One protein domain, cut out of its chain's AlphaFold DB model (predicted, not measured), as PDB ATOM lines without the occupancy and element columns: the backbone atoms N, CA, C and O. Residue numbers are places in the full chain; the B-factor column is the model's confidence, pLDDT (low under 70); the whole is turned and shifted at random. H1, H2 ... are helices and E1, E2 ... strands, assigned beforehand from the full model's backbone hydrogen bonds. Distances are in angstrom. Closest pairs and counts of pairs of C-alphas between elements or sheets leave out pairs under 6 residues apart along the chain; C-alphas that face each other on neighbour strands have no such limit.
ATOM      1  N   MET A  10     -29.062  31.731  43.291       96.06
ATOM      2  CA  MET A  10     -29.391  32.505  42.090       96.06
ATOM      3  C   MET A  10     -28.604  33.823  42.036       96.06
ATOM      4  O   MET A  10     -28.179  34.260  40.968       96.06
ATOM      5  N   ARG A  11     -28.379  34.456  43.193       95.00
ATOM      6  CA  ARG A  11     -27.539  35.658  43.290       95.00
ATOM      7  C   ARG A  11     -26.096  35.370  42.915       95.00
ATOM      8  O   ARG A  11     -25.489  36.210  42.265       95.00
ATOM      9  N   ASP A  12     -25.559  34.228  43.337       94.69
ATOM     10  CA  ASP A  12     -24.185  33.845  43.030       94.69
ATOM     11  C   ASP A  12     -23.984  33.636  41.524       94.69
ATOM     12  O   ASP A  12     -23.081  34.244  40.944       94.69
ATOM     13  N   VAL A  13     -24.893  32.889  40.878       96.31
ATOM     14  CA  VAL A  13     -24.880  32.637  39.422       96.31
ATOM     15  C   VAL A  13     -24.808  33.941  38.624       96.31
ATOM     16  O   VAL A  13     -23.985  34.068  37.718       96.31
ATOM     17  N   PHE A  14     -25.631  34.926  38.988       96.19
ATOM     18  CA  PHE A  14     -25.727  36.222  38.306       96.19
ATOM     19  C   PHE A  14     -24.921  37.336  38.992       96.19
ATOM     20  O   PHE A  14     -25.205  38.519  38.794       96.19
ATOM     21  N   SER A  15     -23.942  36.983  39.828       94.38
ATOM     22  CA  SER A  15     -23.067  37.973  40.452       94.38
ATOM     23  C   SER A  15     -22.035  38.500  39.455       94.38
ATOM     24  O   SER A  15     -21.563  37.777  38.578       94.38
ATOM     25  N   GLU A  16     -21.628  39.757  39.633       93.62
ATOM     26  CA  GLU A  16     -20.559  40.367  38.835       93.62
ATOM     27  C   GLU A  16     -19.246  39.587  38.956       93.62
ATOM     28  O   GLU A  16     -18.593  39.311  37.955       93.62
ATOM     29  N   ARG A  17     -18.907  39.125  40.167       93.69
ATOM     30  CA  ARG A  17     -17.752  38.250  40.404       93.69
ATOM     31  C   ARG A  17     -17.816  36.993  39.531       93.69
ATOM     32  O   ARG A  17     -16.862  36.703  38.817       93.69
ATOM     33  N   ARG A  18     -18.945  36.275  39.549       95.06
ATOM     34  CA  ARG A  18     -19.131  35.054  38.751       95.06
ATOM     35  C   ARG A  18     -19.056  35.337  37.251       95.06
ATOM     36  O   ARG A  18     -18.462  34.546  36.527       95.06
ATOM     37  N   LYS A  19     -19.617  36.459  36.790       95.94
ATOM     38  CA  LYS A  19     -19.518  36.900  35.391       95.94
ATOM     39  C   LYS A  19     -18.055  37.064  34.965       95.94
ATOM     40  O   LYS A  19     -17.646  36.467  33.977       95.94
ATOM     41  N   LEU A  20     -17.259  37.805  35.737       96.25
ATOM     42  CA  LEU A  20     -15.845  38.039  35.425       96.25
ATOM     43  C   LEU A  20     -14.993  36.761  35.529       96.25
ATOM     44  O   LEU A  20     -14.084  36.562  34.729       96.25
ATOM     45  N   GLU A  21     -15.304  35.864  36.468       95.81
ATOM     46  CA  GLU A  21     -14.680  34.534  36.546       95.81
ATOM     47  C   GLU A  21     -14.975  33.684  35.302       95.81
ATOM     48  O   GLU A  21     -14.086  32.994  34.801       95.81
ATOM     49  N   LEU A  22     -16.208  33.732  34.786       97.31
ATOM     50  CA  LEU A  22     -16.574  33.048  33.544       97.31
ATOM     51  C   LEU A  22     -15.846  33.644  32.343       97.31
ATOM     52  O   LEU A  22     -15.353  32.886  31.512       97.31
ATOM     53  N   TRP A  23     -15.729  34.971  32.275       97.69
ATOM     54  CA  TRP A  23     -14.969  35.642  31.225       97.69
ATOM     55  C   TRP A  23     -13.503  35.208  31.237       97.69
ATOM     56  O   TRP A  23     -12.992  34.747  30.223       97.69
ATOM     57  N   LEU A  24     -12.851  35.236  32.401       97.31
ATOM     58  CA  LEU A  24     -11.472  34.761  32.530       97.31
ATOM     59  C   LEU A  24     -11.338  33.286  32.135       97.31
ATOM     60  O   LEU A  24     -10.382  32.912  31.464       97.31
ATOM     61  N   ARG A  25     -12.302  32.445  32.514       97.38
ATOM     62  CA  ARG A  25     -12.297  31.030  32.134       97.38
ATOM     63  C   ARG A  25     -12.415  30.831  30.623       97.38
ATOM     64  O   ARG A  25     -11.702  29.986  30.095       97.38
ATOM     65  N   ILE A  26     -13.285  31.581  29.947       98.06
ATOM     66  CA  ILE A  26     -13.423  31.546  28.482       98.06
ATOM     67  C   ILE A  26     -12.101  31.948  27.824       98.06
ATOM     68  O   ILE A  26     -11.607  31.214  26.977       98.06
ATOM     69  N   GLU A  27     -11.498  33.056  28.260       97.94
ATOM     70  CA  GLU A  27     -10.224  33.548  27.719       97.94
ATOM     71  C   GLU A  27      -9.081  32.541  27.895       97.94
ATOM     72  O   GLU A  27      -8.299  32.305  26.973       97.94
ATOM     73  N   LEU A  28      -8.994  31.902  29.066       97.75
ATOM     74  CA  LEU A  28      -7.979  30.885  29.336       97.75
ATOM     75  C   LEU A  28      -8.181  29.629  28.486       97.75
ATOM     76  O   LEU A  28      -7.203  29.130  27.941       97.75
ATOM     77  N   LEU A  29      -9.419  29.143  28.340       98.12
ATOM     78  CA  LEU A  29      -9.728  28.000  27.471       98.12
ATOM     79  C   LEU A  29      -9.432  28.321  25.999       98.12
ATOM     80  O   LEU A  29      -8.866  27.494  25.291       98.12
ATOM     81  N   ALA A  30      -9.769  29.529  25.542       98.12
ATOM     82  CA  ALA A  30      -9.486  29.953  24.177       98.12
ATOM     83  C   ALA A  30      -7.972  30.035  23.927       98.12
ATOM     84  O   ALA A  30      -7.472  29.504  22.939       98.12
ATOM     85  N   THR A  31      -7.225  30.637  24.858       98.00
ATOM     86  CA  THR A  31      -5.760  30.752  24.768       98.00
ATOM     87  C   THR A  31      -5.078  29.383  24.830       98.00
ATOM     88  O   THR A  31      -4.128  29.143  24.088       98.00
ATOM     89  N   GLU A  32      -5.574  28.470  25.668       98.12
ATOM     90  CA  GLU A  32      -5.109  27.081  25.744       98.12
ATOM     91  C   GLU A  32      -5.287  26.360  24.402       98.12
ATOM     92  O   GLU A  32      -4.346  25.745  23.899       98.12
ATOM     93  N   ALA A  33      -6.459  26.486  23.776       97.94
ATOM     94  CA  ALA A  33      -6.715  25.890  22.469       97.94
ATOM     95  C   ALA A  33      -5.856  26.522  21.359       97.94
ATOM     96  O   ALA A  33      -5.333  25.816  20.497       97.94
ATOM     97  N   LEU A  34      -5.640  27.842  21.396       98.06
ATOM     98  CA  LEU A  34      -4.732  28.528  20.472       98.06
ATOM     99  C   LEU A  34      -3.267  28.095  20.668       98.06
ATOM    100  O   LEU A  34      -2.514  28.041  19.694       98.06
ATOM    101  N   ASN A  35      -2.848  27.768  21.894       98.31
ATOM    102  CA  ASN A  35      -1.541  27.158  22.153       98.31
ATOM    103  C   ASN A  35      -1.466  25.740  21.577       98.31
ATOM    104  O   ASN A  35      -0.521  25.438  20.853       98.31
ATOM    105  N   ALA A  36      -2.489  24.910  21.797       97.19
ATOM    106  CA  ALA A  36      -2.566  23.569  21.215       97.19
ATOM    107  C   ALA A  36      -2.551  23.585  19.672       97.19
ATOM    108  O   ALA A  36      -2.000  22.680  19.047       97.19
ATOM    109  N   ALA A  37      -3.094  24.639  19.056       95.12
ATOM    110  CA  ALA A  37      -3.047  24.880  17.614       95.12
ATOM    111  C   ALA A  37      -1.705  25.462  17.110       95.12
ATOM    112  O   ALA A  37      -1.545  25.692  15.911       95.12
ATOM    113  N   GLY A  38      -0.743  25.733  17.997       96.50
ATOM    114  CA  GLY A  38       0.569  26.293  17.658       96.50
ATOM    115  C   GLY A  38       0.577  27.796  17.349       96.50
ATOM    116  O   GLY A  38       1.580  28.305  16.850       96.50
ATOM    117  N   ILE A  39      -0.515  28.517  17.630       96.94
ATOM    118  CA  ILE A  39      -0.630  29.972  17.412       96.94
ATOM    119  C   ILE A  39       0.002  30.738  18.581       96.94
ATOM    120  O   ILE A  39       0.768  31.680  18.368       96.94
ATOM    121  N   VAL A  40      -0.298  30.326  19.815       98.19
ATOM    122  CA  VAL A  40       0.300  30.898  21.029       98.19
ATOM    123  C   VAL A  40       1.559  30.096  21.379       98.19
ATOM    124  O   VAL A  40       1.452  28.887  21.581       98.19
ATOM    125  N   PRO A  41       2.747  30.720  21.497       98.31
ATOM    126  CA  PRO A  41       3.963  30.016  21.900       98.31
ATOM    127  C   PRO A  41       3.854  29.420  23.311       98.31
ATOM    128  O   PRO A  41       3.370  30.097  24.218       98.31
ATOM    129  N   ASP A  42       4.405  28.222  23.529       98.19
ATOM    130  CA  ASP A  42       4.358  27.517  24.827       98.19
ATOM    131  C   ASP A  42       4.852  28.378  25.992       98.19
ATOM    132  O   ASP A  42       4.246  28.425  27.060       98.19
ATOM    133  N   GLY A  43       5.939  29.125  25.774       98.00
ATOM    134  CA  GLY A  43       6.484  30.017  26.792       98.00
ATOM    135  C   GLY A  43       5.536  31.157  27.170       98.00
ATOM    136  O   GLY A  43       5.536  31.576  28.324       98.00
ATOM    137  N   ASP A  44       4.749  31.679  26.224       98.12
ATOM    138  CA  ASP A  44       3.754  32.726  26.492       98.12
ATOM    139  C   ASP A  44       2.541  32.127  27.214       98.12
ATOM    140  O   ASP A  44       2.089  32.696  28.209       98.12
ATOM    141  N   TRP A  45       2.074  30.952  26.779       98.12
ATOM    142  CA  TRP A  45       0.990  30.228  27.441       98.12
ATOM    143  C   TRP A  45       1.317  29.900  28.900       98.12
ATOM    144  O   TRP A  45       0.533  30.236  29.784       98.12
ATOM    145  N   GLU A  46       2.488  29.330  29.187       97.56
ATOM    146  CA  GLU A  46       2.868  28.974  30.558       97.56
ATOM    147  C   GLU A  46       2.947  30.198  31.485       97.56
ATOM    148  O   GLU A  46       2.576  30.108  32.660       97.56
ATOM    149  N   ARG A  47       3.345  31.371  30.970       97.44
ATOM    150  CA  ARG A  47       3.324  32.623  31.748       97.44
ATOM    151  C   ARG A  47       1.902  33.096  32.041       97.44
ATOM    152  O   ARG A  47       1.606  33.395  33.197       97.44
ATOM    153  N   ILE A  48       1.019  33.109  31.037       97.06
ATOM    154  CA  ILE A  48      -0.404  33.461  31.210       97.06
ATOM    155  C   ILE A  48      -1.050  32.522  32.227       97.06
ATOM    156  O   ILE A  48      -1.653  32.963  33.207       97.06
ATOM    157  N   LYS A  49      -0.879  31.219  32.014       95.38
ATOM    158  CA  LYS A  49      -1.403  30.155  32.861       95.38
ATOM    159  C   LYS A  49      -0.936  30.318  34.304       95.38
ATOM    160  O   LYS A  49      -1.768  30.367  35.201       95.38
ATOM    161  N   THR A  50       0.365  30.485  34.534       94.69
ATOM    162  CA  THR A  50       0.926  30.658  35.884       94.69
ATOM    163  C   THR A  50       0.408  31.921  36.574       94.69
ATOM    164  O   THR A  50       0.128  31.893  37.771       94.69
ATOM    165  N   ALA A  51       0.263  33.029  35.844       94.50
ATOM    166  CA  ALA A  51      -0.172  34.302  36.416       94.50
ATOM    167  C   ALA A  51      -1.678  34.353  36.729       94.50
ATOM    168  O   ALA A  51      -2.092  35.070  37.642       94.50
ATOM    169  N   LEU A  52      -2.503  33.628  35.964       93.25
ATOM    170  CA  LEU A  52      -3.962  33.759  36.012       93.25
ATOM    171  C   LEU A  52      -4.701  32.524  36.536       93.25
ATOM    172  O   LEU A  52      -5.845  32.655  36.975       93.25
ATOM    173  N   GLN A  53      -4.101  31.330  36.520       82.81
ATOM    174  CA  GLN A  53      -4.758  30.145  37.073       82.81
ATOM    175  C   GLN A  53      -4.990  30.307  38.577       82.81
ATOM    176  O   GLN A  53      -4.069  30.533  39.356       82.81
ATOM    177  N   GLY A  54      -6.255  30.195  38.989       78.38
ATOM    178  CA  GLY A  54      -6.666  30.415  40.377       78.38
ATOM    179  C   GLY A  54      -6.673  31.886  40.807       78.38
ATOM    180  O   GLY A  54      -7.054  32.180  41.940       78.38
ATOM    181  N   ALA A  55      -6.305  32.815  39.922       78.12
ATOM    182  CA  ALA A  55      -6.385  34.236  40.200       78.12
ATOM    183  C   ALA A  55      -7.835  34.712  40.026       78.12
ATOM    184  O   ALA A  55      -8.427  34.590  38.957       78.12
ATOM    185  N   GLY A  56      -8.416  35.278  41.083       79.94
ATOM    186  CA  GLY A  56      -9.703  35.963  40.980       79.94
ATOM    187  C   GLY A  56      -9.596  37.240  40.137       79.94
ATOM    188  O   GLY A  56      -8.534  37.877  40.059       79.94
ATOM    189  N   VAL A  57     -10.710  37.640  39.532       89.25
ATOM    190  CA  VAL A  57     -10.851  38.954  38.891       89.25
ATOM    191  C   VAL A  57     -11.454  39.910  39.911       89.25
ATOM    192  O   VAL A  57     -12.457  39.572  40.537       89.25
ATOM    193  N   ASP A  58     -10.842  41.081  40.093       89.75
ATOM    194  CA  ASP A  58     -11.351  42.111  41.001       89.75
ATOM    195  C   ASP A  58     -12.395  42.984  40.276       89.75
ATOM    196  O   ASP A  58     -12.023  43.761  39.390       89.75
ATOM    197  N   PRO A  59     -13.693  42.901  40.639       92.88
ATOM    198  CA  PRO A  59     -14.723  43.715  40.006       92.88
ATOM    199  C   PRO A  59     -14.527  45.213  40.246       92.88
ATOM    200  O   PRO A  59     -14.883  46.018  39.387       92.88
ATOM    201  N   ALA A  60     -13.954  45.609  41.390       94.00
ATOM    202  CA  ALA A  60     -13.726  47.018  41.692       94.00
ATOM    203  C   ALA A  60     -12.725  47.617  40.700       94.00
ATOM    204  O   ALA A  60     -13.003  48.659  40.104       94.00
ATOM    205  N   ARG A  61     -11.616  46.909  40.447       93.31
ATOM    206  CA  ARG A  61     -10.610  47.333  39.468       93.31
ATOM    207  C   ARG A  61     -11.167  47.404  38.047       93.31
ATOM    208  O   ARG A  61     -10.912  48.380  37.346       93.31
ATOM    209  N   ALA A  62     -11.966  46.419  37.635       92.50
ATOM    210  CA  ALA A  62     -12.627  46.451  36.330       92.50
ATOM    211  C   ALA A  62     -13.528  47.694  36.186       92.50
ATOM    212  O   ALA A  62     -13.426  48.413  35.196       92.50
ATOM    213  N   HIS A  63     -14.327  48.030  37.204       91.94
ATOM    214  CA  HIS A  63     -15.163  49.235  37.184       91.94
ATOM    215  C   HIS A  63     -14.372  50.547  37.195       91.94
ATOM    216  O   HIS A  63     -14.848  51.556  36.673       91.94
ATOM    217  N   GLU A  64     -13.189  50.590  37.809       92.81
ATOM    218  CA  GLU A  64     -12.309  51.760  37.718       92.81
ATOM    219  C   GLU A  64     -11.910  52.046  36.277       92.81
ATOM    220  O   GLU A  64     -12.046  53.180  35.819       92.81
ATOM    221  N   ILE A  65     -11.493  51.003  35.564       92.00
ATOM    222  CA  ILE A  65     -11.062  51.099  34.174       92.00
ATOM    223  C   ILE A  65     -12.252  51.374  33.247       92.00
ATOM    224  O   ILE A  65     -12.131  52.149  32.300       92.00
ATOM    225  N   GLU A  66     -13.416  50.789  33.532       92.31
ATOM    226  CA  GLU A  66     -14.643  50.980  32.751       92.31
ATOM    227  C   GLU A  66     -15.081  52.448  32.698       92.31
ATOM    228  O   GLU A  66     -15.530  52.924  31.656       92.31
ATOM    229  N   ARG A  67     -14.881  53.207  33.786       92.25
ATOM    230  CA  ARG A  67     -15.162  54.653  33.796       92.25
ATOM    231  C   ARG A  67     -14.334  55.418  32.764       92.25
ATOM    232  O   ARG A  67     -14.810  56.432  32.260       92.25
ATOM    233  N   GLU A  68     -13.142  54.936  32.430       89.25
ATOM    234  CA  GLU A  68     -12.279  55.520  31.399       89.25
ATOM    235  C   GLU A  68     -12.615  54.989  30.002       89.25
ATOM    236  O   GLU A  68     -12.715  55.767  29.057       89.25
ATOM    237  N   SER A  69     -12.768  53.667  29.858       86.69
ATOM    238  CA  SER A  69     -12.937  53.012  28.554       86.69
ATOM    239  C   SER A  69     -14.348  53.127  27.985       86.69
ATOM    240  O   SER A  69     -14.513  52.989  26.776       86.69
ATOM    241  N   GLN A  70     -15.359  53.323  28.843       90.94
ATOM    242  CA  GLN A  70     -16.784  53.222  28.501       90.94
ATOM    243  C   GLN A  70     -17.129  51.895  27.791       90.94
ATOM    244  O   GLN A  70     -18.036  51.835  26.963       90.94
ATOM    245  N   HIS A  71     -16.372  50.834  28.096       90.81
ATOM    246  CA  HIS A  71     -16.515  49.508  27.501       90.81
ATOM    247  C   HIS A  71     -16.062  48.431  28.493       90.81
ATOM    248  O   HIS A  71     -14.891  48.380  28.884       90.81
ATOM    249  N   ASP A  72     -16.985  47.542  28.851       91.81
ATOM    250  CA  ASP A  72     -16.859  46.524  29.899       91.81
ATOM    251  C   ASP A  72     -15.819  45.434  29.588       91.81
ATOM    252  O   ASP A  72     -14.942  45.177  30.409       91.81
ATOM    253  N   VAL A  73     -15.845  44.837  28.390       94.56
ATOM    254  CA  VAL A  73     -14.869  43.808  27.981       94.56
ATOM    255  C   VAL A  73     -13.454  44.382  27.944       94.56
ATOM    256  O   VAL A  73     -12.532  43.774  28.480       94.56
ATOM    257  N   ILE A  74     -13.271  45.592  27.402       93.94
ATOM    258  CA  ILE A  74     -11.970  46.279  27.417       93.94
ATOM    259  C   ILE A  74     -11.501  46.522  28.854       93.94
ATOM    260  O   ILE A  74     -10.325  46.325  29.164       93.94
ATOM    261  N   ALA A  75     -12.405  46.942  29.739       95.19
ATOM    262  CA  ALA A  75     -12.077  47.187  31.135       95.19
ATOM    263  C   ALA A  75     -11.661  45.907  31.868       95.19
ATOM    264  O   ALA A  75     -10.655  45.899  32.579       95.19
ATOM    265  N   PHE A  76     -12.382  44.812  31.628       96.38
ATOM    266  CA  PHE A  76     -12.023  43.483  32.103       96.38
ATOM    267  C   PHE A  76     -10.640  43.052  31.596       96.38
ATOM    268  O   PHE A  76      -9.775  42.741  32.415       96.38
ATOM    269  N   LEU A  77     -10.396  43.095  30.282       95.62
ATOM    270  CA  LEU A  77      -9.119  42.679  29.694       95.62
ATOM    271  C   LEU A  77      -7.954  43.494  30.261       95.62
ATOM    272  O   LEU A  77      -6.946  42.919  30.668       95.62
ATOM    273  N   ARG A  78      -8.100  44.820  30.374       94.69
ATOM    274  CA  ARG A  78      -7.102  45.687  31.026       94.69
ATOM    275  C   ARG A  78      -6.870  45.283  32.487       94.69
ATOM    276  O   ARG A  78      -5.723  45.136  32.888       94.69
ATOM    277  N   SER A  79      -7.930  45.026  33.259       94.81
ATOM    278  CA  SER A  79      -7.807  44.622  34.673       94.81
ATOM    279  C   SER A  79      -7.058  43.296  34.876       94.81
ATOM    280  O   SER A  79      -6.399  43.099  35.897       94.81
ATOM    281  N   VAL A  80      -7.147  42.382  33.905       94.81
ATOM    282  CA  VAL A  80      -6.473  41.077  33.940       94.81
ATOM    283  C   VAL A  80      -5.034  41.192  33.437       94.81
ATOM    284  O   VAL A  80      -4.112  40.675  34.069       94.81
ATOM    285  N   THR A  81      -4.832  41.898  32.322       95.00
ATOM    286  CA  THR A  81      -3.521  42.058  31.669       95.00
ATOM    287  C   THR A  81      -2.535  42.911  32.459       95.00
ATOM    288  O   THR A  81      -1.339  42.771  32.244       95.00
ATOM    289  N   GLU A  82      -2.983  43.704  33.439       93.25
ATOM    290  CA  GLU A  82      -2.106  44.402  34.400       93.25
ATOM    291  C   GLU A  82      -1.132  43.469  35.143       93.25
ATOM    292  O   GLU A  82      -0.091  43.913  35.624       93.25
ATOM    293  N   ARG A  83      -1.462  42.175  35.244       91.00
ATOM    294  CA  ARG A  83      -0.637  41.148  35.903       91.00
ATOM    295  C   ARG A  83       0.297  40.416  34.938       91.00
ATOM    296  O   ARG A  83       1.019  39.518  35.361       91.00
ATOM    297  N   LEU A  84       0.243  40.759  33.654       95.00
ATOM    298  CA  LEU A  84       0.954  40.091  32.575       95.00
ATOM    299  C   LEU A  84       1.976  41.032  31.938       95.00
ATOM    300  O   LEU A  84       1.849  42.256  31.975       95.00
ATOM    301  N   GLY A  85       2.990  40.439  31.320       95.56
ATOM    302  CA  GLY A  85       3.883  41.112  30.393       95.56
ATOM    303  C   GLY A  85       3.310  41.152  28.975       95.56
ATOM    304  O   GLY A  85       2.100  41.218  28.744       95.56
ATOM    305  N   SER A  86       4.199  41.076  27.986       96.06
ATOM    306  CA  SER A  86       3.822  41.121  26.570       96.06
ATOM    307  C   SER A  86       2.945  39.943  26.132       96.06
ATOM    308  O   SER A  86       2.255  40.054  25.118       96.06
ATOM    309  N   GLU A  87       2.943  38.822  26.861       97.31
ATOM    310  CA  GLU A  87       2.047  37.683  26.617       97.31
ATOM    311  C   GLU A  87       0.564  38.029  26.778       97.31
ATOM    312  O   GLU A  87      -0.267  37.379  26.150       97.31
ATOM    313  N   GLY A  88       0.214  39.090  27.517       96.31
ATOM    314  CA  GLY A  88      -1.176  39.529  27.664       96.31
ATOM    315  C   GLY A  88      -1.879  39.849  26.339       96.31
ATOM    316  O   GLY A  88      -3.102  39.801  26.282       96.31
ATOM    317  N   ARG A  89      -1.121  40.090  25.257       96.38
ATOM    318  CA  ARG A  89      -1.639  40.282  23.890       96.38
ATOM    319  C   ARG A  89      -2.405  39.078  23.325       96.38
ATOM    320  O   ARG A  89      -3.090  39.235  22.321       96.38
ATOM    321  N   TRP A  90      -2.215  37.889  23.901       97.69
ATOM    322  CA  TRP A  90      -2.888  36.666  23.459       97.69
ATOM    323  C   TRP A  90      -4.278  36.497  24.062       97.69
ATOM    324  O   TRP A  90      -5.093  35.779  23.488       97.69
ATOM    325  N   LEU A  91      -4.569  37.174  25.177       96.69
ATOM    326  CA  LEU A  91      -5.935  37.231  25.679       96.69
ATOM    327  C   LEU A  91      -6.802  37.971  24.661       96.69
ATOM    328  O   LEU A  91      -6.406  39.012  24.135       96.69
ATOM    329  N   HIS A  92      -7.983  37.425  24.398       97.56
ATOM    330  CA  HIS A  92      -8.937  37.903  23.409       97.56
ATOM    331  C   HIS A  92      -8.448  37.850  21.951       97.56
ATOM    332  O   HIS A  92      -9.048  38.465  21.066       97.56
ATOM    333  N   PHE A  93      -7.362  37.126  21.661       97.06
ATOM    334  CA  PHE A  93      -6.837  37.029  20.301       97.06
ATOM    335  C   PHE A  93      -7.823  36.299  19.376       97.06
ATOM    336  O   PHE A  93      -8.147  35.135  19.589       97.06
ATOM    337  N   GLY A  94      -8.291  36.990  18.333       94.81
ATOM    338  CA  GLY A  94      -9.230  36.447  17.343       94.81
ATOM    339  C   GLY A  94     -10.703  36.457  17.770       94.81
ATOM    340  O   GLY A  94     -11.572  36.220  16.928       94.81
ATOM    341  N   LEU A  95     -10.986  36.781  19.034       96.81
ATOM    342  CA  LEU A  95     -12.330  36.834  19.608       96.81
ATOM    343  C   LEU A  95     -12.995  38.200  19.387       96.81
ATOM    344  O   LEU A  95     -12.351  39.201  19.062       96.81
ATOM    345  N   THR A  96     -14.312  38.232  19.577       95.94
ATOM    346  CA  THR A  96     -15.093  39.465  19.742       95.94
ATOM    347  C   THR A  96     -15.751  39.525  21.117       95.94
ATOM    348  O   THR A  96     -15.971  38.497  21.757       95.94
ATOM    349  N   SER A  97     -16.159  40.717  21.562       96.06
ATOM    350  CA  SER A  97     -16.878  40.915  22.828       96.06
ATOM    351  C   SER A  97     -18.055  39.944  22.989       96.06
ATOM    352  O   SER A  97     -18.241  39.365  24.053       96.06
ATOM    353  N   SER A  98     -18.828  39.708  21.926       94.50
ATOM    354  CA  SER A  98     -19.982  38.802  21.972       94.50
ATOM    355  C   SER A  98     -19.618  37.329  22.172       94.50
ATOM    356  O   SER A  98     -20.428  36.606  22.743       94.50
ATOM    357  N   ASP A  99     -18.432  36.874  21.755       96.44
ATOM    358  CA  ASP A  99     -17.967  35.505  22.039       96.44
ATOM    359  C   ASP A  99     -17.867  35.285  23.557       96.44
ATOM    360  O   ASP A  99     -18.263  34.246  24.081       96.44
ATOM    361  N   LEU A 100     -17.415  36.314  24.280       96.25
ATOM    362  CA  LEU A 100     -17.296  36.313  25.735       96.25
ATOM    363  C   LEU A 100     -18.656  36.495  26.423       96.25
ATOM    364  O   LEU A 100     -19.021  35.725  27.316       96.25
ATOM    365  N   LEU A 101     -19.413  37.516  26.006       96.75
ATOM    366  CA  LEU A 101     -20.680  37.902  26.631       96.75
ATOM    367  C   LEU A 101     -21.749  36.817  26.481       96.75
ATOM    368  O   LEU A 101     -22.366  36.424  27.478       96.75
ATOM    369  N   ASP A 102     -21.958  36.320  25.261       96.62
ATOM    370  CA  ASP A 102     -23.057  35.400  24.962       96.62
ATOM    371  C   ASP A 102     -22.771  34.020  25.563       96.62
ATOM    372  O   ASP A 102     -23.633  33.438  26.222       96.62
ATOM    373  N   THR A 103     -21.528  33.542  25.449       98.00
ATOM    374  CA  THR A 103     -21.092  32.269  26.041       98.00
ATOM    375  C   THR A 103     -21.170  32.295  27.566       98.00
ATOM    376  O   THR A 103     -21.693  31.360  28.177       98.00
ATOM    377  N   ALA A 104     -20.719  33.373  28.219       98.06
ATOM    378  CA  ALA A 104     -20.866  33.508  29.668       98.06
ATOM    379  C   ALA A 104     -22.342  33.560  30.092       98.06
ATOM    380  O   ALA A 104     -22.732  32.908  31.063       98.06
ATOM    381  N   THR A 105     -23.175  34.284  29.339       97.62
ATOM    382  CA  THR A 105     -24.622  34.353  29.582       97.62
ATOM    383  C   THR A 105     -25.274  32.978  29.445       97.62
ATOM    384  O   THR A 105     -26.074  32.602  30.301       97.62
ATOM    385  N   ALA A 106     -24.899  32.187  28.436       97.94
ATOM    386  CA  ALA A 106     -25.376  30.816  28.257       97.94
ATOM    387  C   ALA A 106     -25.048  29.932  29.470       97.94
ATOM    388  O   ALA A 106     -25.927  29.234  29.988       97.94
ATOM    389  N   VAL A 107     -23.820  30.026  30.002       98.31
ATOM    390  CA  VAL A 107     -23.443  29.342  31.251       98.31
ATOM    391  C   VAL A 107     -24.326  29.793  32.417       98.31
ATOM    392  O   VAL A 107     -24.858  28.948  33.138       98.31
ATOM    393  N   GLN A 108     -24.521  31.102  32.606       98.12
ATOM    394  CA  GLN A 108     -25.342  31.632  33.702       98.12
ATOM    395  C   GLN A 108     -26.810  31.212  33.591       98.12
ATOM    396  O   GLN A 108     -27.422  30.848  34.593       98.12
ATOM    397  N   LEU A 109     -27.384  31.220  32.388       98.00
ATOM    398  CA  LEU A 109     -28.755  30.772  32.155       98.00
ATOM    399  C   LEU A 109     -28.898  29.278  32.441       98.00
ATOM    400  O   LEU A 109     -29.801  28.894  33.186       98.00
ATOM    401  N   ARG A 110     -27.987  28.440  31.934       97.56
ATOM    402  CA  ARG A 110     -27.966  27.003  32.230       97.56
ATOM    403  C   ARG A 110     -27.866  26.751  33.735       97.56
ATOM    404  O   ARG A 110     -28.701  26.037  34.291       97.56
ATOM    405  N   ASP A 111     -26.897  27.363  34.411       97.06
ATOM    406  CA  ASP A 111     -26.705  27.200  35.857       97.06
ATOM    407  C   ASP A 111     -27.936  27.716  36.636       97.06
ATOM    408  O   ASP A 111     -28.404  27.073  37.578       97.06
ATOM    409  N   GLY A 112     -28.551  28.815  36.187       97.12
ATOM    410  CA  GLY A 112     -29.804  29.343  36.727       97.12
ATOM    411  C   GLY A 112     -30.978  28.369  36.587       97.12
ATOM    412  O   GLY A 112     -31.739  28.181  37.541       97.12
ATOM    413  N   THR A 113     -31.113  27.677  35.449       97.25
ATOM    414  CA  THR A 113     -32.155  26.645  35.284       97.25
ATOM    415  C   THR A 113     -31.969  25.480  36.257       97.25
ATOM    416  O   THR A 113     -32.962  24.955  36.761       97.25
ATOM    417  N   ALA A 114     -30.729  25.127  36.614       95.50
ATOM    418  CA  ALA A 114     -30.451  24.095  37.614       95.50
ATOM    419  C   ALA A 114     -30.874  24.518  39.036       95.50
ATOM    420  O   ALA A 114     -31.413  23.701  39.795       95.50
ATOM    421  N   VAL A 115     -30.709  25.800  39.389       96.56
ATOM    422  CA  VAL A 115     -31.232  26.356  40.652       96.56
ATOM    423  C   VAL A 115     -32.760  26.252  40.684       96.56
ATOM    424  O   VAL A 115     -33.329  25.740  41.649       96.56
ATOM    425  N   VAL A 116     -33.439  26.654  39.602       96.88
ATOM    426  CA  VAL A 116     -34.906  26.551  39.498       96.88
ATOM    427  C   VAL A 116     -35.370  25.094  39.562       96.88
ATOM    428  O   VAL A 116     -36.358  24.801  40.234       96.88
ATOM    429  N   ALA A 117     -34.651  24.166  38.927       96.56
ATOM    430  CA  ALA A 117     -34.989  22.743  38.942       96.56
ATOM    431  C   ALA A 117     -34.945  22.159  40.362       96.56
ATOM    432  O   ALA A 117     -35.817  21.372  40.739       96.56
ATOM    433  N   THR A 118     -33.977  22.593  41.172       96.31
ATOM    434  CA  THR A 118     -33.860  22.190  42.580       96.31
ATOM    435  C   THR A 118     -35.070  22.648  43.398       96.31
ATOM    436  O   THR A 118     -35.656  21.858  44.142       96.31
ATOM    437  N   GLU A 119     -35.503  23.897  43.229       96.44
ATOM    438  CA  GLU A 119     -36.681  24.424  43.932       96.44
ATOM    439  C   GLU A 119     -37.992  23.814  43.429       96.44
ATOM    440  O   GLU A 119     -38.885  23.512  44.224       96.44
ATOM    441  N   LEU A 120     -38.097  23.559  42.123       97.19
ATOM    442  CA  LEU A 120     -39.246  22.880  41.532       97.19
ATOM    443  C   LEU A 120     -39.405  21.468  42.108       97.19
ATOM    444  O   LEU A 120     -40.511  21.083  42.484       97.19
ATOM    445  N   ALA A 121     -38.312  20.718  42.267       96.56
ATOM    446  CA  ALA A 121     -38.339  19.403  42.903       96.56
ATOM    447  C   ALA A 121     -38.836  19.464  44.359       96.56
ATOM    448  O   ALA A 121     -39.672  18.653  44.770       96.56
ATOM    449  N   ARG A 122     -38.383  20.461  45.135       96.75
ATOM    450  CA  ARG A 122     -38.866  20.693  46.510       96.75
ATOM    451  C   ARG A 122     -40.362  21.004  46.532       96.75
ATOM    452  O   ARG A 122     -41.094  20.447  47.354       96.75
ATOM    453  N   LEU A 123     -40.825  21.862  45.624       97.81
ATOM    454  CA  LEU A 123     -42.238  22.212  45.491       97.81
ATOM    455  C   LEU A 123     -43.087  20.986  45.138       97.81
ATOM    456  O   LEU A 123     -44.117  20.759  45.772       97.81
ATOM    457  N   ILE A 124     -42.637  20.170  44.184       97.81
ATOM    458  CA  ILE A 124     -43.310  18.932  43.776       97.81
ATOM    459  C   ILE A 124     -43.518  18.007  44.975       97.81
ATOM    460  O   ILE A 124     -44.629  17.516  45.166       97.81
ATOM    461  N   GLU A 125     -42.509  17.811  45.828       97.75
ATOM    462  CA  GLU A 125     -42.654  16.953  47.010       97.75
ATOM    463  C   GLU A 125     -43.615  17.540  48.056       97.75
ATOM    464  O   GLU A 125     -44.387  16.815  48.689       97.75
ATOM    465  N   ILE A 126     -43.628  18.862  48.239       98.19
ATOM    466  CA  ILE A 126     -44.599  19.527  49.121       98.19
ATOM    467  C   ILE A 126     -46.024  19.325  48.596       98.19
ATOM    468  O   ILE A 126     -46.906  18.921  49.356       98.19
ATOM    469  N   VAL A 127     -46.247  19.560  47.302       98.06
ATOM    470  CA  VAL A 127     -47.560  19.407  46.661       98.06
ATOM    471  C   VAL A 127     -48.000  17.943  46.669       98.06
ATOM    472  O   VAL A 127     -49.164  17.665  46.960       98.06
ATOM    473  N   ARG A 128     -47.079  16.994  46.454       97.94
ATOM    474  CA  ARG A 128     -47.345  15.551  46.559       97.94
ATOM    475  C   ARG A 128     -47.845  15.178  47.950       97.94
ATOM    476  O   ARG A 128     -48.896  14.553  48.079       97.94
ATOM    477  N   ARG A 129     -47.126  15.593  48.999       98.06
ATOM    478  CA  ARG A 129     -47.529  15.337  50.391       98.06
ATOM    479  C   ARG A 129     -48.879  15.967  50.710       98.06
ATOM    480  O   ARG A 129     -49.704  15.315  51.339       98.06
ATOM    481  N   LEU A 130     -49.130  17.185  50.233       97.50
ATOM    482  CA  LEU A 130     -50.407  17.870  50.428       97.50
ATOM    483  C   LEU A 130     -51.569  17.132  49.742       97.50
ATOM    484  O   LEU A 130     -52.626  16.958  50.349       97.50
ATOM    485  N   ALA A 131     -51.368  16.655  48.510       97.62
ATOM    486  CA  ALA A 131     -52.367  15.870  47.786       97.62
ATOM    487  C   ALA A 131     -52.720  14.579  48.536       97.62
ATOM    488  O   ALA A 131     -53.898  14.261  48.694       97.62
ATOM    489  N   LEU A 132     -51.709  13.868  49.047       97.50
ATOM    490  CA  LEU A 132     -51.889  12.632  49.810       97.50
ATOM    491  C   LEU A 132     -52.547  12.879  51.172       97.50
ATOM    492  O   LEU A 132     -53.489  12.174  51.530       97.50
ATOM    493  N   GLN A 133     -52.106  13.903  51.908       97.88
ATOM    494  CA  GLN A 133     -52.652  14.263  53.219       97.88
ATOM    495  C   GLN A 133     -54.158  14.541  53.154       97.88
ATOM    496  O   GLN A 133     -54.902  14.164  54.056       97.88
ATOM    497  N   TYR A 134     -54.613  15.185  52.080       97.38
ATOM    498  CA  TYR A 134     -56.011  15.566  51.892       97.38
ATOM    499  C   TYR A 134     -56.734  14.724  50.831       97.38
ATOM    500  O   TYR A 134     -57.778  15.145  50.326       97.38
ATOM    501  N   ARG A 135     -56.218  13.524  50.515       96.75
ATOM    502  CA  ARG A 135     -56.767  12.603  49.501       96.75
ATOM    503  C   ARG A 135     -58.272  12.398  49.644       96.75
ATOM    504  O   ARG A 135     -58.988  12.452  48.650       96.75
ATOM    505  N   SER A 136     -58.732  12.204  50.876       96.56
ATOM    506  CA  SER A 136     -60.135  11.929  51.204       96.56
ATOM    507  C   SER A 136     -60.846  13.120  51.848       96.56
ATOM    508  O   SER A 136     -61.894  12.935  52.449       96.56
ATOM    509  N   ALA A 137     -60.277  14.331  51.779       97.06
ATOM    510  CA  ALA A 137     -60.884  15.528  52.355       97.06
ATOM    511  C   ALA A 137     -61.892  16.127  51.359       97.06
ATOM    512  O   ALA A 137     -61.467  16.720  50.366       97.06
ATOM    513  N   PRO A 138     -63.200  15.983  51.582       97.06
ATOM    514  CA  PRO A 138     -64.226  16.378  50.626       97.06
ATOM    515  C   PRO A 138     -64.299  17.899  50.486       97.06
ATOM    516  O   PRO A 138     -63.961  18.649  51.398       97.06
ATOM    517  N   MET A 139     -64.731  18.378  49.327       96.94
ATOM    518  CA  MET A 139     -65.053  19.781  49.091       96.94
ATOM    519  C   MET A 139     -65.991  19.924  47.892       96.94
ATOM    520  O   MET A 139     -66.005  19.087  46.995       96.94
ATOM    521  N   VAL A 140     -66.728  21.031  47.822       97.94
ATOM    522  CA  VAL A 140     -67.536  21.334  46.636       97.94
ATOM    523  C   VAL A 140     -66.641  21.744  45.459       97.94
ATOM    524  O   VAL A 140     -65.836  22.687  45.560       97.94
ATOM    525  N   GLY A 141     -66.767  21.029  44.342       97.06
ATOM    526  CA  GLY A 141     -66.210  21.418  43.053       97.06
ATOM    527  C   GLY A 141     -66.905  22.672  42.528       97.06
ATOM    528  O   GLY A 141     -68.054  22.957  42.871       97.06
ATOM    529  N   ARG A 142     -66.191  23.479  41.737       97.44
ATOM    530  CA  ARG A 142     -66.757  24.702  41.156       97.44
ATOM    531  C   ARG A 142     -66.365  24.869  39.699       97.44
ATOM    532  O   ARG A 142     -65.175  24.898  39.398       97.44
ATOM    533  N   SER A 143     -67.357  25.084  38.845       96.69
ATOM    534  CA  SER A 143     -67.211  25.536  37.458       96.69
ATOM    535  C   SER A 143     -67.791  26.942  37.340       96.69
ATOM    536  O   SER A 143     -68.854  27.209  37.895       96.69
ATOM    537  N   HIS A 144     -67.094  27.869  36.677       94.75
ATOM    538  CA  HIS A 144     -67.498  29.289  36.615       94.75
ATOM    539  C   HIS A 144     -67.759  29.935  37.995       94.75
ATOM    540  O   HIS A 144     -68.523  30.885  38.117       94.75
ATOM    541  N   GLY A 145     -67.144  29.406  39.061       94.12
ATOM    542  CA  GLY A 145     -67.374  29.853  40.440       94.12
ATOM    543  C   GLY A 145     -68.660  29.328  41.098       94.12
ATOM    544  O   GLY A 145     -68.841  29.543  42.295       94.12
ATOM    545  N   ILE A 146     -69.503  28.597  40.367       96.75
ATOM    546  CA  ILE A 146     -70.760  28.013  40.851       96.75
ATOM    547  C   ILE A 146     -70.516  26.595  41.368       96.75
ATOM    548  O   ILE A 146     -69.652  25.891  40.852       96.75
ATOM    549  N   HIS A 147     -71.247  26.188  42.410       98.00
ATOM    550  CA  HIS A 147     -71.189  24.822  42.934       98.00
ATOM    551  C   HIS A 147     -71.571  23.813  41.848       98.00
ATOM    552  O   HIS A 147     -72.609  23.954  41.208       98.00
ATOM    553  N   ALA A 148     -70.713  22.818  41.662       96.44
ATOM    554  CA  ALA A 148     -70.915  21.699  40.756       96.44
ATOM    555  C   ALA A 148     -70.937  20.402  41.584       96.44
ATOM    556  O   ALA A 148     -71.605  20.335  42.616       96.44
ATOM    557  N   GLU A 149     -70.182  19.391  41.170       97.12
ATOM    558  CA  GLU A 149     -70.107  18.094  41.843       97.12
ATOM    559  C   GLU A 149     -69.119  18.095  43.031       97.12
ATOM    560  O   GLU A 149     -68.178  18.902  43.065       97.12
ATOM    561  N   PRO A 150     -69.295  17.207  44.028       97.56
ATOM    562  CA  PRO A 150     -68.303  16.983  45.077       97.56
ATOM    563  C   PRO A 150     -66.969  16.473  44.512       97.56
ATOM    564  O   PRO A 150     -66.932  15.601  43.652       97.56
ATOM    565  N   ILE A 151     -65.863  16.979  45.051       97.56
ATOM    566  CA  ILE A 151     -64.500  16.487  44.808       97.56
ATOM    567  C   ILE A 151     -63.781  16.325  46.152       97.56
ATOM    568  O   ILE A 151     -64.348  16.625  47.203       97.56
ATOM    569  N   THR A 152     -62.503  15.944  46.144       98.06
ATOM    570  CA  THR A 152     -61.636  16.106  47.319       98.06
ATOM    571  C   THR A 152     -60.608  17.214  47.114       98.06
ATOM    572  O   THR A 152     -60.206  17.532  45.990       98.06
ATOM    573  N   PHE A 153     -60.155  17.831  48.204       98.06
ATOM    574  CA  PHE A 153     -59.064  18.796  48.151       98.06
ATOM    575  C   PHE A 153     -57.776  18.135  47.647       98.06
ATOM    576  O   PHE A 153     -57.080  18.721  46.824       98.06
ATOM    577  N   GLY A 154     -57.515  16.885  48.038       98.12
ATOM    578  CA  GLY A 154     -56.412  16.091  47.500       98.12
ATOM    579  C   GLY A 154     -56.475  15.936  45.980       98.12
ATOM    580  O   GLY A 154     -55.463  16.155  45.322       98.12
ATOM    581  N   PHE A 155     -57.656  15.669  45.404       97.69
ATOM    582  CA  PHE A 155     -57.844  15.617  43.946       97.69
ATOM    583  C   PHE A 155     -57.504  16.953  43.268       97.69
ATOM    584  O   PHE A 155     -56.778  16.981  42.275       97.69
ATOM    585  N   LYS A 156     -57.945  18.083  43.839       97.62
ATOM    586  CA  LYS A 156     -57.577  19.417  43.333       97.62
ATOM    587  C   LYS A 156     -56.058  19.633  43.337       97.62
ATOM    588  O   LYS A 156     -55.509  20.114  42.349       97.62
ATOM    589  N   VAL A 157     -55.386  19.276  44.430       98.31
ATOM    590  CA  VAL A 157     -53.929  19.429  44.574       98.31
ATOM    591  C   VAL A 157     -53.170  18.459  43.659       98.31
ATOM    592  O   VAL A 157     -52.129  18.821  43.115       98.31
ATOM    593  N   ALA A 158     -53.698  17.255  43.416       97.88
ATOM    594  CA  ALA A 158     -53.130  16.306  42.458       97.88
ATOM    595  C   ALA A 158     -53.099  16.875  41.027       97.88
ATOM    596  O   ALA A 158     -52.152  16.615  40.285       97.88
ATOM    597  N   GLY A 159     -54.075  17.715  40.664       97.94
ATOM    598  CA  GLY A 159     -54.038  18.495  39.424       97.94
ATOM    599  C   GLY A 159     -52.811  19.412  39.336       97.94
ATOM    600  O   GLY A 159     -52.119  19.405  38.319       97.94
ATOM    601  N   TRP A 160     -52.486  20.136  40.416       98.38
ATOM    602  CA  TRP A 160     -51.277  20.972  40.494       98.38
ATOM    603  C   TRP A 160     -50.001  20.135  40.417       98.38
ATOM    604  O   TRP A 160     -49.072  20.493  39.702       98.38
ATOM    605  N   TYR A 161     -49.959  18.992  41.108       98.06
ATOM    606  CA  TYR A 161     -48.829  18.064  41.032       98.06
ATOM    607  C   TYR A 161     -48.566  17.619  39.586       98.06
ATOM    608  O   TYR A 161     -47.433  17.686  39.116       98.06
ATOM    609  N   ALA A 162     -49.614  17.216  38.861       97.44
ATOM    610  CA  ALA A 162     -49.490  16.787  37.470       97.44
ATOM    611  C   ALA A 162     -48.984  17.910  36.545       97.44
ATOM    612  O   ALA A 162     -48.281  17.633  35.575       97.44
ATOM    613  N   GLU A 163     -49.336  19.166  36.825       98.12
ATOM    614  CA  GLU A 163     -48.812  20.334  36.111       98.12
ATOM    615  C   GLU A 163     -47.322  20.540  36.363       98.12
ATOM    616  O   GLU A 163     -46.550  20.560  35.406       98.12
ATOM    617  N   LEU A 164     -46.908  20.546  37.631       97.88
ATOM    618  CA  LEU A 164     -45.505  20.714  38.007       97.88
ATOM    619  C   LEU A 164     -44.610  19.611  37.427       97.88
ATOM    620  O   LEU A 164     -43.496  19.885  36.993       97.88
ATOM    621  N   VAL A 165     -45.096  18.367  37.361       95.75
ATOM    622  CA  VAL A 165     -44.358  17.261  36.726       95.75
ATOM    623  C   VAL A 165     -44.133  17.515  35.230       95.75
ATOM    624  O   VAL A 165     -43.052  17.217  34.725       95.75
ATOM    625  N   ARG A 166     -45.101  18.102  34.510       97.50
ATOM    626  CA  ARG A 166     -44.892  18.509  33.106       97.50
ATOM    627  C   ARG A 166     -43.891  19.658  32.992       97.50
ATOM    628  O   ARG A 166     -43.134  19.705  32.025       97.50
ATOM    629  N   ASP A 167     -43.871  20.562  33.967       97.50
ATOM    630  CA  ASP A 167     -42.935  21.687  33.984       97.50
ATOM    631  C   ASP A 167     -41.481  21.257  34.182       97.50
ATOM    632  O   ASP A 167     -40.594  21.913  33.644       97.50
ATOM    633  N   VAL A 168     -41.221  20.122  34.843       96.81
ATOM    634  CA  VAL A 168     -39.861  19.554  34.934       96.81
ATOM    635  C   VAL A 168     -39.283  19.294  33.544       96.81
ATOM    636  O   VAL A 168     -38.152  19.683  33.262       96.81
ATOM    637  N   GLU A 169     -40.059  18.675  32.651       94.06
ATOM    638  CA  GLU A 169     -39.602  18.399  31.285       94.06
ATOM    639  C   GLU A 169     -39.409  19.689  30.479       94.06
ATOM    640  O   GLU A 169     -38.452  19.805  29.714       94.06
ATOM    641  N   ARG A 170     -40.295  20.676  30.657       97.75
ATOM    642  CA  ARG A 170     -40.178  21.979  29.983       97.75
ATOM    643  C   ARG A 170     -38.931  22.731  30.434       97.75
ATOM    644  O   ARG A 170     -38.218  23.265  29.592       97.75
ATOM    645  N   LEU A 171     -38.652  22.739  31.735       97.38
ATOM    646  CA  LEU A 171     -37.472  23.386  32.299       97.38
ATOM    647  C   LEU A 171     -36.183  22.690  31.857       97.38
ATOM    648  O   LEU A 171     -35.236  23.375  31.490       97.38
ATOM    649  N   ALA A 172     -36.160  21.354  31.835       94.94
ATOM    650  CA  ALA A 172     -35.016  20.596  31.331       94.94
ATOM    651  C   ALA A 172     -34.712  20.952  29.866       94.94
ATOM    652  O   ALA A 172     -33.582  21.301  29.541       94.94
ATOM    653  N   LYS A 173     -35.740  20.974  29.004       96.00
ATOM    654  CA  LYS A 173     -35.597  21.387  27.597       96.00
ATOM    655  C   LYS A 173     -35.131  22.833  27.453       96.00
ATOM    656  O   LYS A 173     -34.340  23.122  26.565       96.00
ATOM    657  N   ALA A 174     -35.613  23.738  28.304       96.00
ATOM    658  CA  ALA A 174     -35.154  25.123  28.304       96.00
ATOM    659  C   ALA A 174     -33.668  25.217  28.685       96.00
ATOM    660  O   ALA A 174     -32.921  25.898  27.994       96.00
ATOM    661  N   GLY A 175     -33.238  24.497  29.727       95.25
ATOM    662  CA  GLY A 175     -31.837  24.428  30.149       95.25
ATOM    663  C   GLY A 175     -30.914  23.853  29.074       95.25
ATOM    664  O   GLY A 175     -29.846  24.406  28.838       95.25
ATOM    665  N   GLU A 176     -31.344  22.796  28.382       94.56
ATOM    666  CA  GLU A 176     -30.631  22.239  27.224       94.56
ATOM    667  C   GLU A 176     -30.571  23.239  26.060       94.56
ATOM    668  O   GLU A 176     -29.513  23.440  25.475       94.56
ATOM    669  N   GLY A 177     -31.687  23.901  25.744       94.75
ATOM    670  CA  GLY A 177     -31.780  24.828  24.615       94.75
ATOM    671  C   GLY A 177     -30.962  26.112  24.775       94.75
ATOM    672  O   GLY A 177     -30.535  26.671  23.773       94.75
ATOM    673  N   VAL A 178     -30.730  26.577  26.008       95.12
ATOM    674  CA  VAL A 178     -29.875  27.750  26.282       95.12
ATOM    675  C   VAL A 178     -28.407  27.389  26.506       95.12
ATOM    676  O   VAL A 178     -27.577  28.289  26.579       95.12
ATOM    677  N   ALA A 179     -28.065  26.102  26.630       96.19
ATOM    678  CA  ALA A 179     -26.698  25.635  26.856       96.19
ATOM    679  C   ALA A 179     -25.873  25.602  25.554       96.19
ATOM    680  O   ALA A 179     -25.179  24.623  25.272       96.19
ATOM    681  N   VAL A 180     -25.959  26.679  24.774       95.81
ATOM    682  CA  VAL A 180     -25.261  26.873  23.502       95.81
ATOM    683  C   VAL A 180     -24.398  28.126  23.609       95.81
ATOM    684  O   VAL A 180     -24.891  29.168  24.037       95.81
ATOM    685  N   GLY A 181     -23.120  28.022  23.261       95.19
ATOM    686  CA  GLY A 181     -22.189  29.150  23.220       95.19
ATOM    687  C   GLY A 181     -21.556  29.304  21.842       95.19
ATOM    688  O   GLY A 181     -21.850  28.536  20.926       95.19
ATOM    689  N   LYS A 182     -20.688  30.308  21.706       94.69
ATOM    690  CA  LYS A 182     -19.974  30.581  20.459       94.69
ATOM    691  C   LYS A 182     -18.589  31.175  20.697       94.69
ATOM    692  O   LYS A 182     -18.408  31.964  21.622       94.69
ATOM    693  N   ILE A 183     -17.646  30.830  19.830       96.88
ATOM    694  CA  ILE A 183     -16.318  31.440  19.695       96.88
ATOM    695  C   ILE A 183     -16.022  31.508  18.195       96.88
ATOM    696  O   ILE A 183     -15.377  30.634  17.623       96.88
ATOM    697  N   SER A 184     -16.547  32.540  17.542       94.25
ATOM    698  CA  SER A 184     -16.615  32.601  16.071       94.25
ATOM    699  C   SER A 184     -16.084  33.917  15.490       94.25
ATOM    700  O   SER A 184     -16.047  34.112  14.267       94.25
ATOM    701  N   GLY A 185     -15.612  34.814  16.360       92.56
ATOM    702  CA  GLY A 185     -15.012  36.088  16.000       92.56
ATOM    703  C   GLY A 185     -16.041  37.149  15.607       92.56
ATOM    704  O   GLY A 185     -17.250  36.991  15.761       92.56
ATOM    705  N   ALA A 186     -15.551  38.270  15.075       91.69
ATOM    706  CA  ALA A 186     -16.319  39.510  14.895       91.69
ATOM    707  C   ALA A 186     -17.684  39.364  14.196       91.69
ATOM    708  O   ALA A 186     -18.624  40.072  14.552       91.69
ATOM    709  N   VAL A 187     -17.782  38.481  13.198       92.06
ATOM    710  CA  VAL A 187     -18.987  38.300  12.368       92.06
ATOM    711  C   VAL A 187     -19.387  36.831  12.198       92.06
ATOM    712  O   VAL A 187     -20.151  36.511  11.292       92.06
ATOM    713  N   GLY A 188     -18.880  35.935  13.050       89.69
ATOM    714  CA  GLY A 188     -19.296  34.530  13.055       89.69
ATOM    715  C   GLY A 188     -18.735  33.666  11.925       89.69
ATOM    716  O   GLY A 188     -19.367  32.695  11.531       89.69
ATOM    717  N   THR A 189     -17.589  34.036  11.351       91.38
ATOM    718  CA  THR A 189     -17.005  33.352  10.180       91.38
ATOM    719  C   THR A 189     -15.741  32.558  10.491       91.38
ATOM    720  O   THR A 189     -15.133  32.031   9.562       91.38
ATOM    721  N   HIS A 190     -15.293  32.521  11.752       92.62
ATOM    722  CA  HIS A 190     -14.040  31.866  12.159       92.62
ATOM    723  C   HIS A 190     -12.788  32.389  11.428       92.62
ATOM    724  O   HIS A 190     -11.738  31.754  11.422       92.62
ATOM    725  N   ALA A 191     -12.858  33.589  10.836       92.56
ATOM    726  CA  ALA A 191     -11.768  34.139  10.027       92.56
ATOM    727  C   ALA A 191     -10.461  34.344  10.815       92.56
ATOM    728  O   ALA A 191      -9.380  34.251  10.242       92.56
ATOM    729  N   ASN A 192     -10.568  34.626  12.117       92.25
ATOM    730  CA  ASN A 192      -9.429  34.915  12.992       92.25
ATOM    731  C   ASN A 192      -9.301  33.928  14.163       92.25
ATOM    732  O   ASN A 192      -8.404  34.088  14.986       92.25
ATOM    733  N   VAL A 193     -10.198  32.943  14.260       93.31
ATOM    734  CA  VAL A 193     -10.220  31.957  15.343       93.31
ATOM    735  C   VAL A 193     -10.644  30.594  14.783       93.31
ATOM    736  O   VAL A 193     -11.740  30.495  14.232       93.31
ATOM    737  N   PRO A 194      -9.798  29.552  14.878       93.38
ATOM    738  CA  PRO A 194     -10.137  28.225  14.366       93.38
ATOM    739  C   PRO A 194     -11.379  27.628  15.060       93.38
ATOM    740  O   PRO A 194     -11.514  27.802  16.275       93.38
ATOM    741  N   PRO A 195     -12.267  26.902  14.353       93.31
ATOM    742  CA  PRO A 195     -13.425  26.227  14.958       93.31
ATOM    743  C   PRO A 195     -13.068  25.258  16.098       93.31
ATOM    744  O   PRO A 195     -13.835  25.079  17.039       93.31
ATOM    745  N   GLU A 196     -11.865  24.678  16.084       94.50
ATOM    746  CA  GLU A 196     -11.372  23.805  17.153       94.50
ATOM    747  C   GLU A 196     -11.250  24.539  18.499       94.50
ATOM    748  O   GLU A 196     -11.418  23.928  19.557       94.50
ATOM    749  N   VAL A 197     -11.010  25.856  18.470       96.56
ATOM    750  CA  VAL A 197     -11.007  26.703  19.672       96.56
ATOM    751  C   VAL A 197     -12.409  26.783  20.266       96.56
ATOM    752  O   VAL A 197     -12.565  26.656  21.479       96.56
ATOM    753  N   GLU A 198     -13.440  26.943  19.432       96.50
ATOM    754  CA  GLU A 198     -14.831  26.928  19.887       96.50
ATOM    755  C   GLU A 198     -15.181  25.594  20.536       96.50
ATOM    756  O   GLU A 198     -15.659  25.578  21.670       96.50
ATOM    757  N   ALA A 199     -14.878  24.484  19.861       95.50
ATOM    758  CA  ALA A 199     -15.143  23.147  20.379       95.50
ATOM    759  C   ALA A 199     -14.498  22.929  21.762       95.50
ATOM    760  O   ALA A 199     -15.179  22.484  22.690       95.50
ATOM    761  N   HIS A 200     -13.228  23.319  21.927       97.31
ATOM    762  CA  HIS A 200     -12.504  23.203  23.200       97.31
ATOM    763  C   HIS A 200     -13.121  24.064  24.307       97.31
ATOM    764  O   HIS A 200     -13.316  23.600  25.433       97.31
ATOM    765  N   VAL A 201     -13.479  25.317  24.005       98.00
ATOM    766  CA  VAL A 201     -14.115  26.212  24.985       98.00
ATOM    767  C   VAL A 201     -15.492  25.679  25.390       98.00
ATOM    768  O   VAL A 201     -15.816  25.664  26.581       98.00
ATOM    769  N   MET A 202     -16.298  25.212  24.435       97.62
ATOM    770  CA  MET A 202     -17.625  24.653  24.710       97.62
ATOM    771  C   MET A 202     -17.537  23.396  25.575       97.62
ATOM    772  O   MET A 202     -18.246  23.304  26.581       97.62
ATOM    773  N   GLU A 203     -16.625  22.474  25.260       97.06
ATOM    774  CA  GLU A 203     -16.362  21.290  26.083       97.06
ATOM    775  C   GLU A 203     -15.933  21.689  27.501       97.06
ATOM    776  O   GLU A 203     -16.533  21.249  28.488       97.06
ATOM    777  N   GLY A 204     -14.968  22.607  27.611       97.38
ATOM    778  CA  GLY A 204     -14.459  23.110  28.884       97.38
ATOM    779  C   GLY A 204     -15.516  23.804  29.748       97.38
ATOM    780  O   GLY A 204     -15.373  23.859  30.974       97.38
ATOM    781  N   LEU A 205     -16.595  24.312  29.148       97.31
ATOM    782  CA  LEU A 205     -17.716  24.946  29.843       97.31
ATOM    783  C   LEU A 205     -18.934  24.034  30.002       97.31
ATOM    784  O   LEU A 205     -19.823  24.379  30.784       97.31
ATOM    785  N   GLY A 206     -18.988  22.883  29.328       96.44
ATOM    786  CA  GLY A 206     -20.165  22.014  29.265       96.44
ATOM    787  C   GLY A 206     -21.326  22.642  28.489       96.44
ATOM    788  O   GLY A 206     -22.475  22.574  28.938       96.44
ATOM    789  N   LEU A 207     -21.013  23.326  27.393       96.81
ATOM    790  CA  LEU A 207     -21.959  23.889  26.433       96.81
ATOM    791  C   LEU A 207     -21.858  23.144  25.099       96.81
ATOM    792  O   LEU A 207     -20.944  22.355  24.874       96.81
ATOM    793  N   THR A 208     -22.818  23.399  24.221       95.19
ATOM    794  CA  THR A 208     -22.781  22.990  22.814       95.19
ATOM    795  C   THR A 208     -22.380  24.186  21.946       95.19
ATOM    796  O   THR A 208     -22.736  25.313  22.277       95.19
TER     797      THR A 208
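Overview. This is residues 10 to 208 of the 281 residues of the protein "Lyase_1 domain-containing protein" of Chloroflexi bacterium (UniProt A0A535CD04). Two long helices, H7 and H8, lie side by side and make a long arm, with the small strand hairpin E1 and E2 at its far tip. At the other end is a head of short helices, H3 to H6 and H9, gathered round H2, while H1 packs on H7 near the head. The printed part has 199 residues, mostly helix, in the order H1 to H7, E1, E2, H8, H9; the two strands form one antiparallel sheet. It is only just loose, close to extended, with a radius of gyration of the C-alphas of 24.5 A and spans of 78 by 34 by 29 A.

Along the chain. Find C-alpha 10 at (-29.391, 32.505, 42.090), where H1, residues 10 to 13, begins. H2 follows at residues 16 to 36, 30.3 A long, then H3 at 42 to 52, H4 at 59 to 69, H5 at 72 to 81 and H6 at 86 to 90. From C-alpha 97 at (-16.878, 40.915, 22.828), H7 runs 54.0 A to residue 133. Then come E1, residues 138 to 143, E2, residues 146 to 152, and H8, residues 153 to 178, 37.6 A long. H9, residues 195 to 205, ends at C-alpha 205, (-17.716, 24.946, 29.843).

Arrangement. Begin at the hub, H2. Its residues 28 to 35 touch H3, a helical hairpin at a shallow tilt of 14 degrees, opposite ways; the closest C-alphas, of Asn 35 and Asp 42, are 6.5 A apart. H9 touches H2 at a steep tilt of 43 degrees, closest at Ala 33 and Val 197, C-alphas 5.2 A apart. H4 only just touches H2, with 3 pairs of C-alphas within 8 A, the closest those of Arg 17 and Pro 59, 6.3 A. H5 touches H4, closest at the C-alphas of Glu 66 and Ala 75, 4.9 A; H6 touches H3, at those of Asp 44 and Glu 87, 5.2 A. Look next at H7: its residues 100 to 104 touch H2, closest at the C-alphas of Leu 22 and Ala 104, 5.8 A, and its residues 108 to 115 touch H1, closest at those of Val 13 and Gln 108, 5.8 A. H8 touches H7 at a shallow tilt of 16 degrees, opposite ways, closest at the C-alphas of Ala 131 and Gly 154, 4.1 A. In the hairpin E1 and E2, N 141 and O 149 are 2.9 A apart, within hydrogen-bond range. Every O i to N i+4 pair is within that range in H2, H3, H5 and H9; H4 has 6 of 7, H7 32 of 33, H8 20 of 22, and H6 0 of 1 but 2 of 2 O i to N i+3 pairs, while H1 is too short for an O i to N i+4 pair.

Size, cuts and confidence. The C-alphas farthest apart, of Gly 43 and His 147, are 79.5 A from each other. The printed part has no cut; its one long link is H8 to H9, residues 179 to 194. The mean pLDDT of the printed part of this model is 95.6, and no printed residue is under 70.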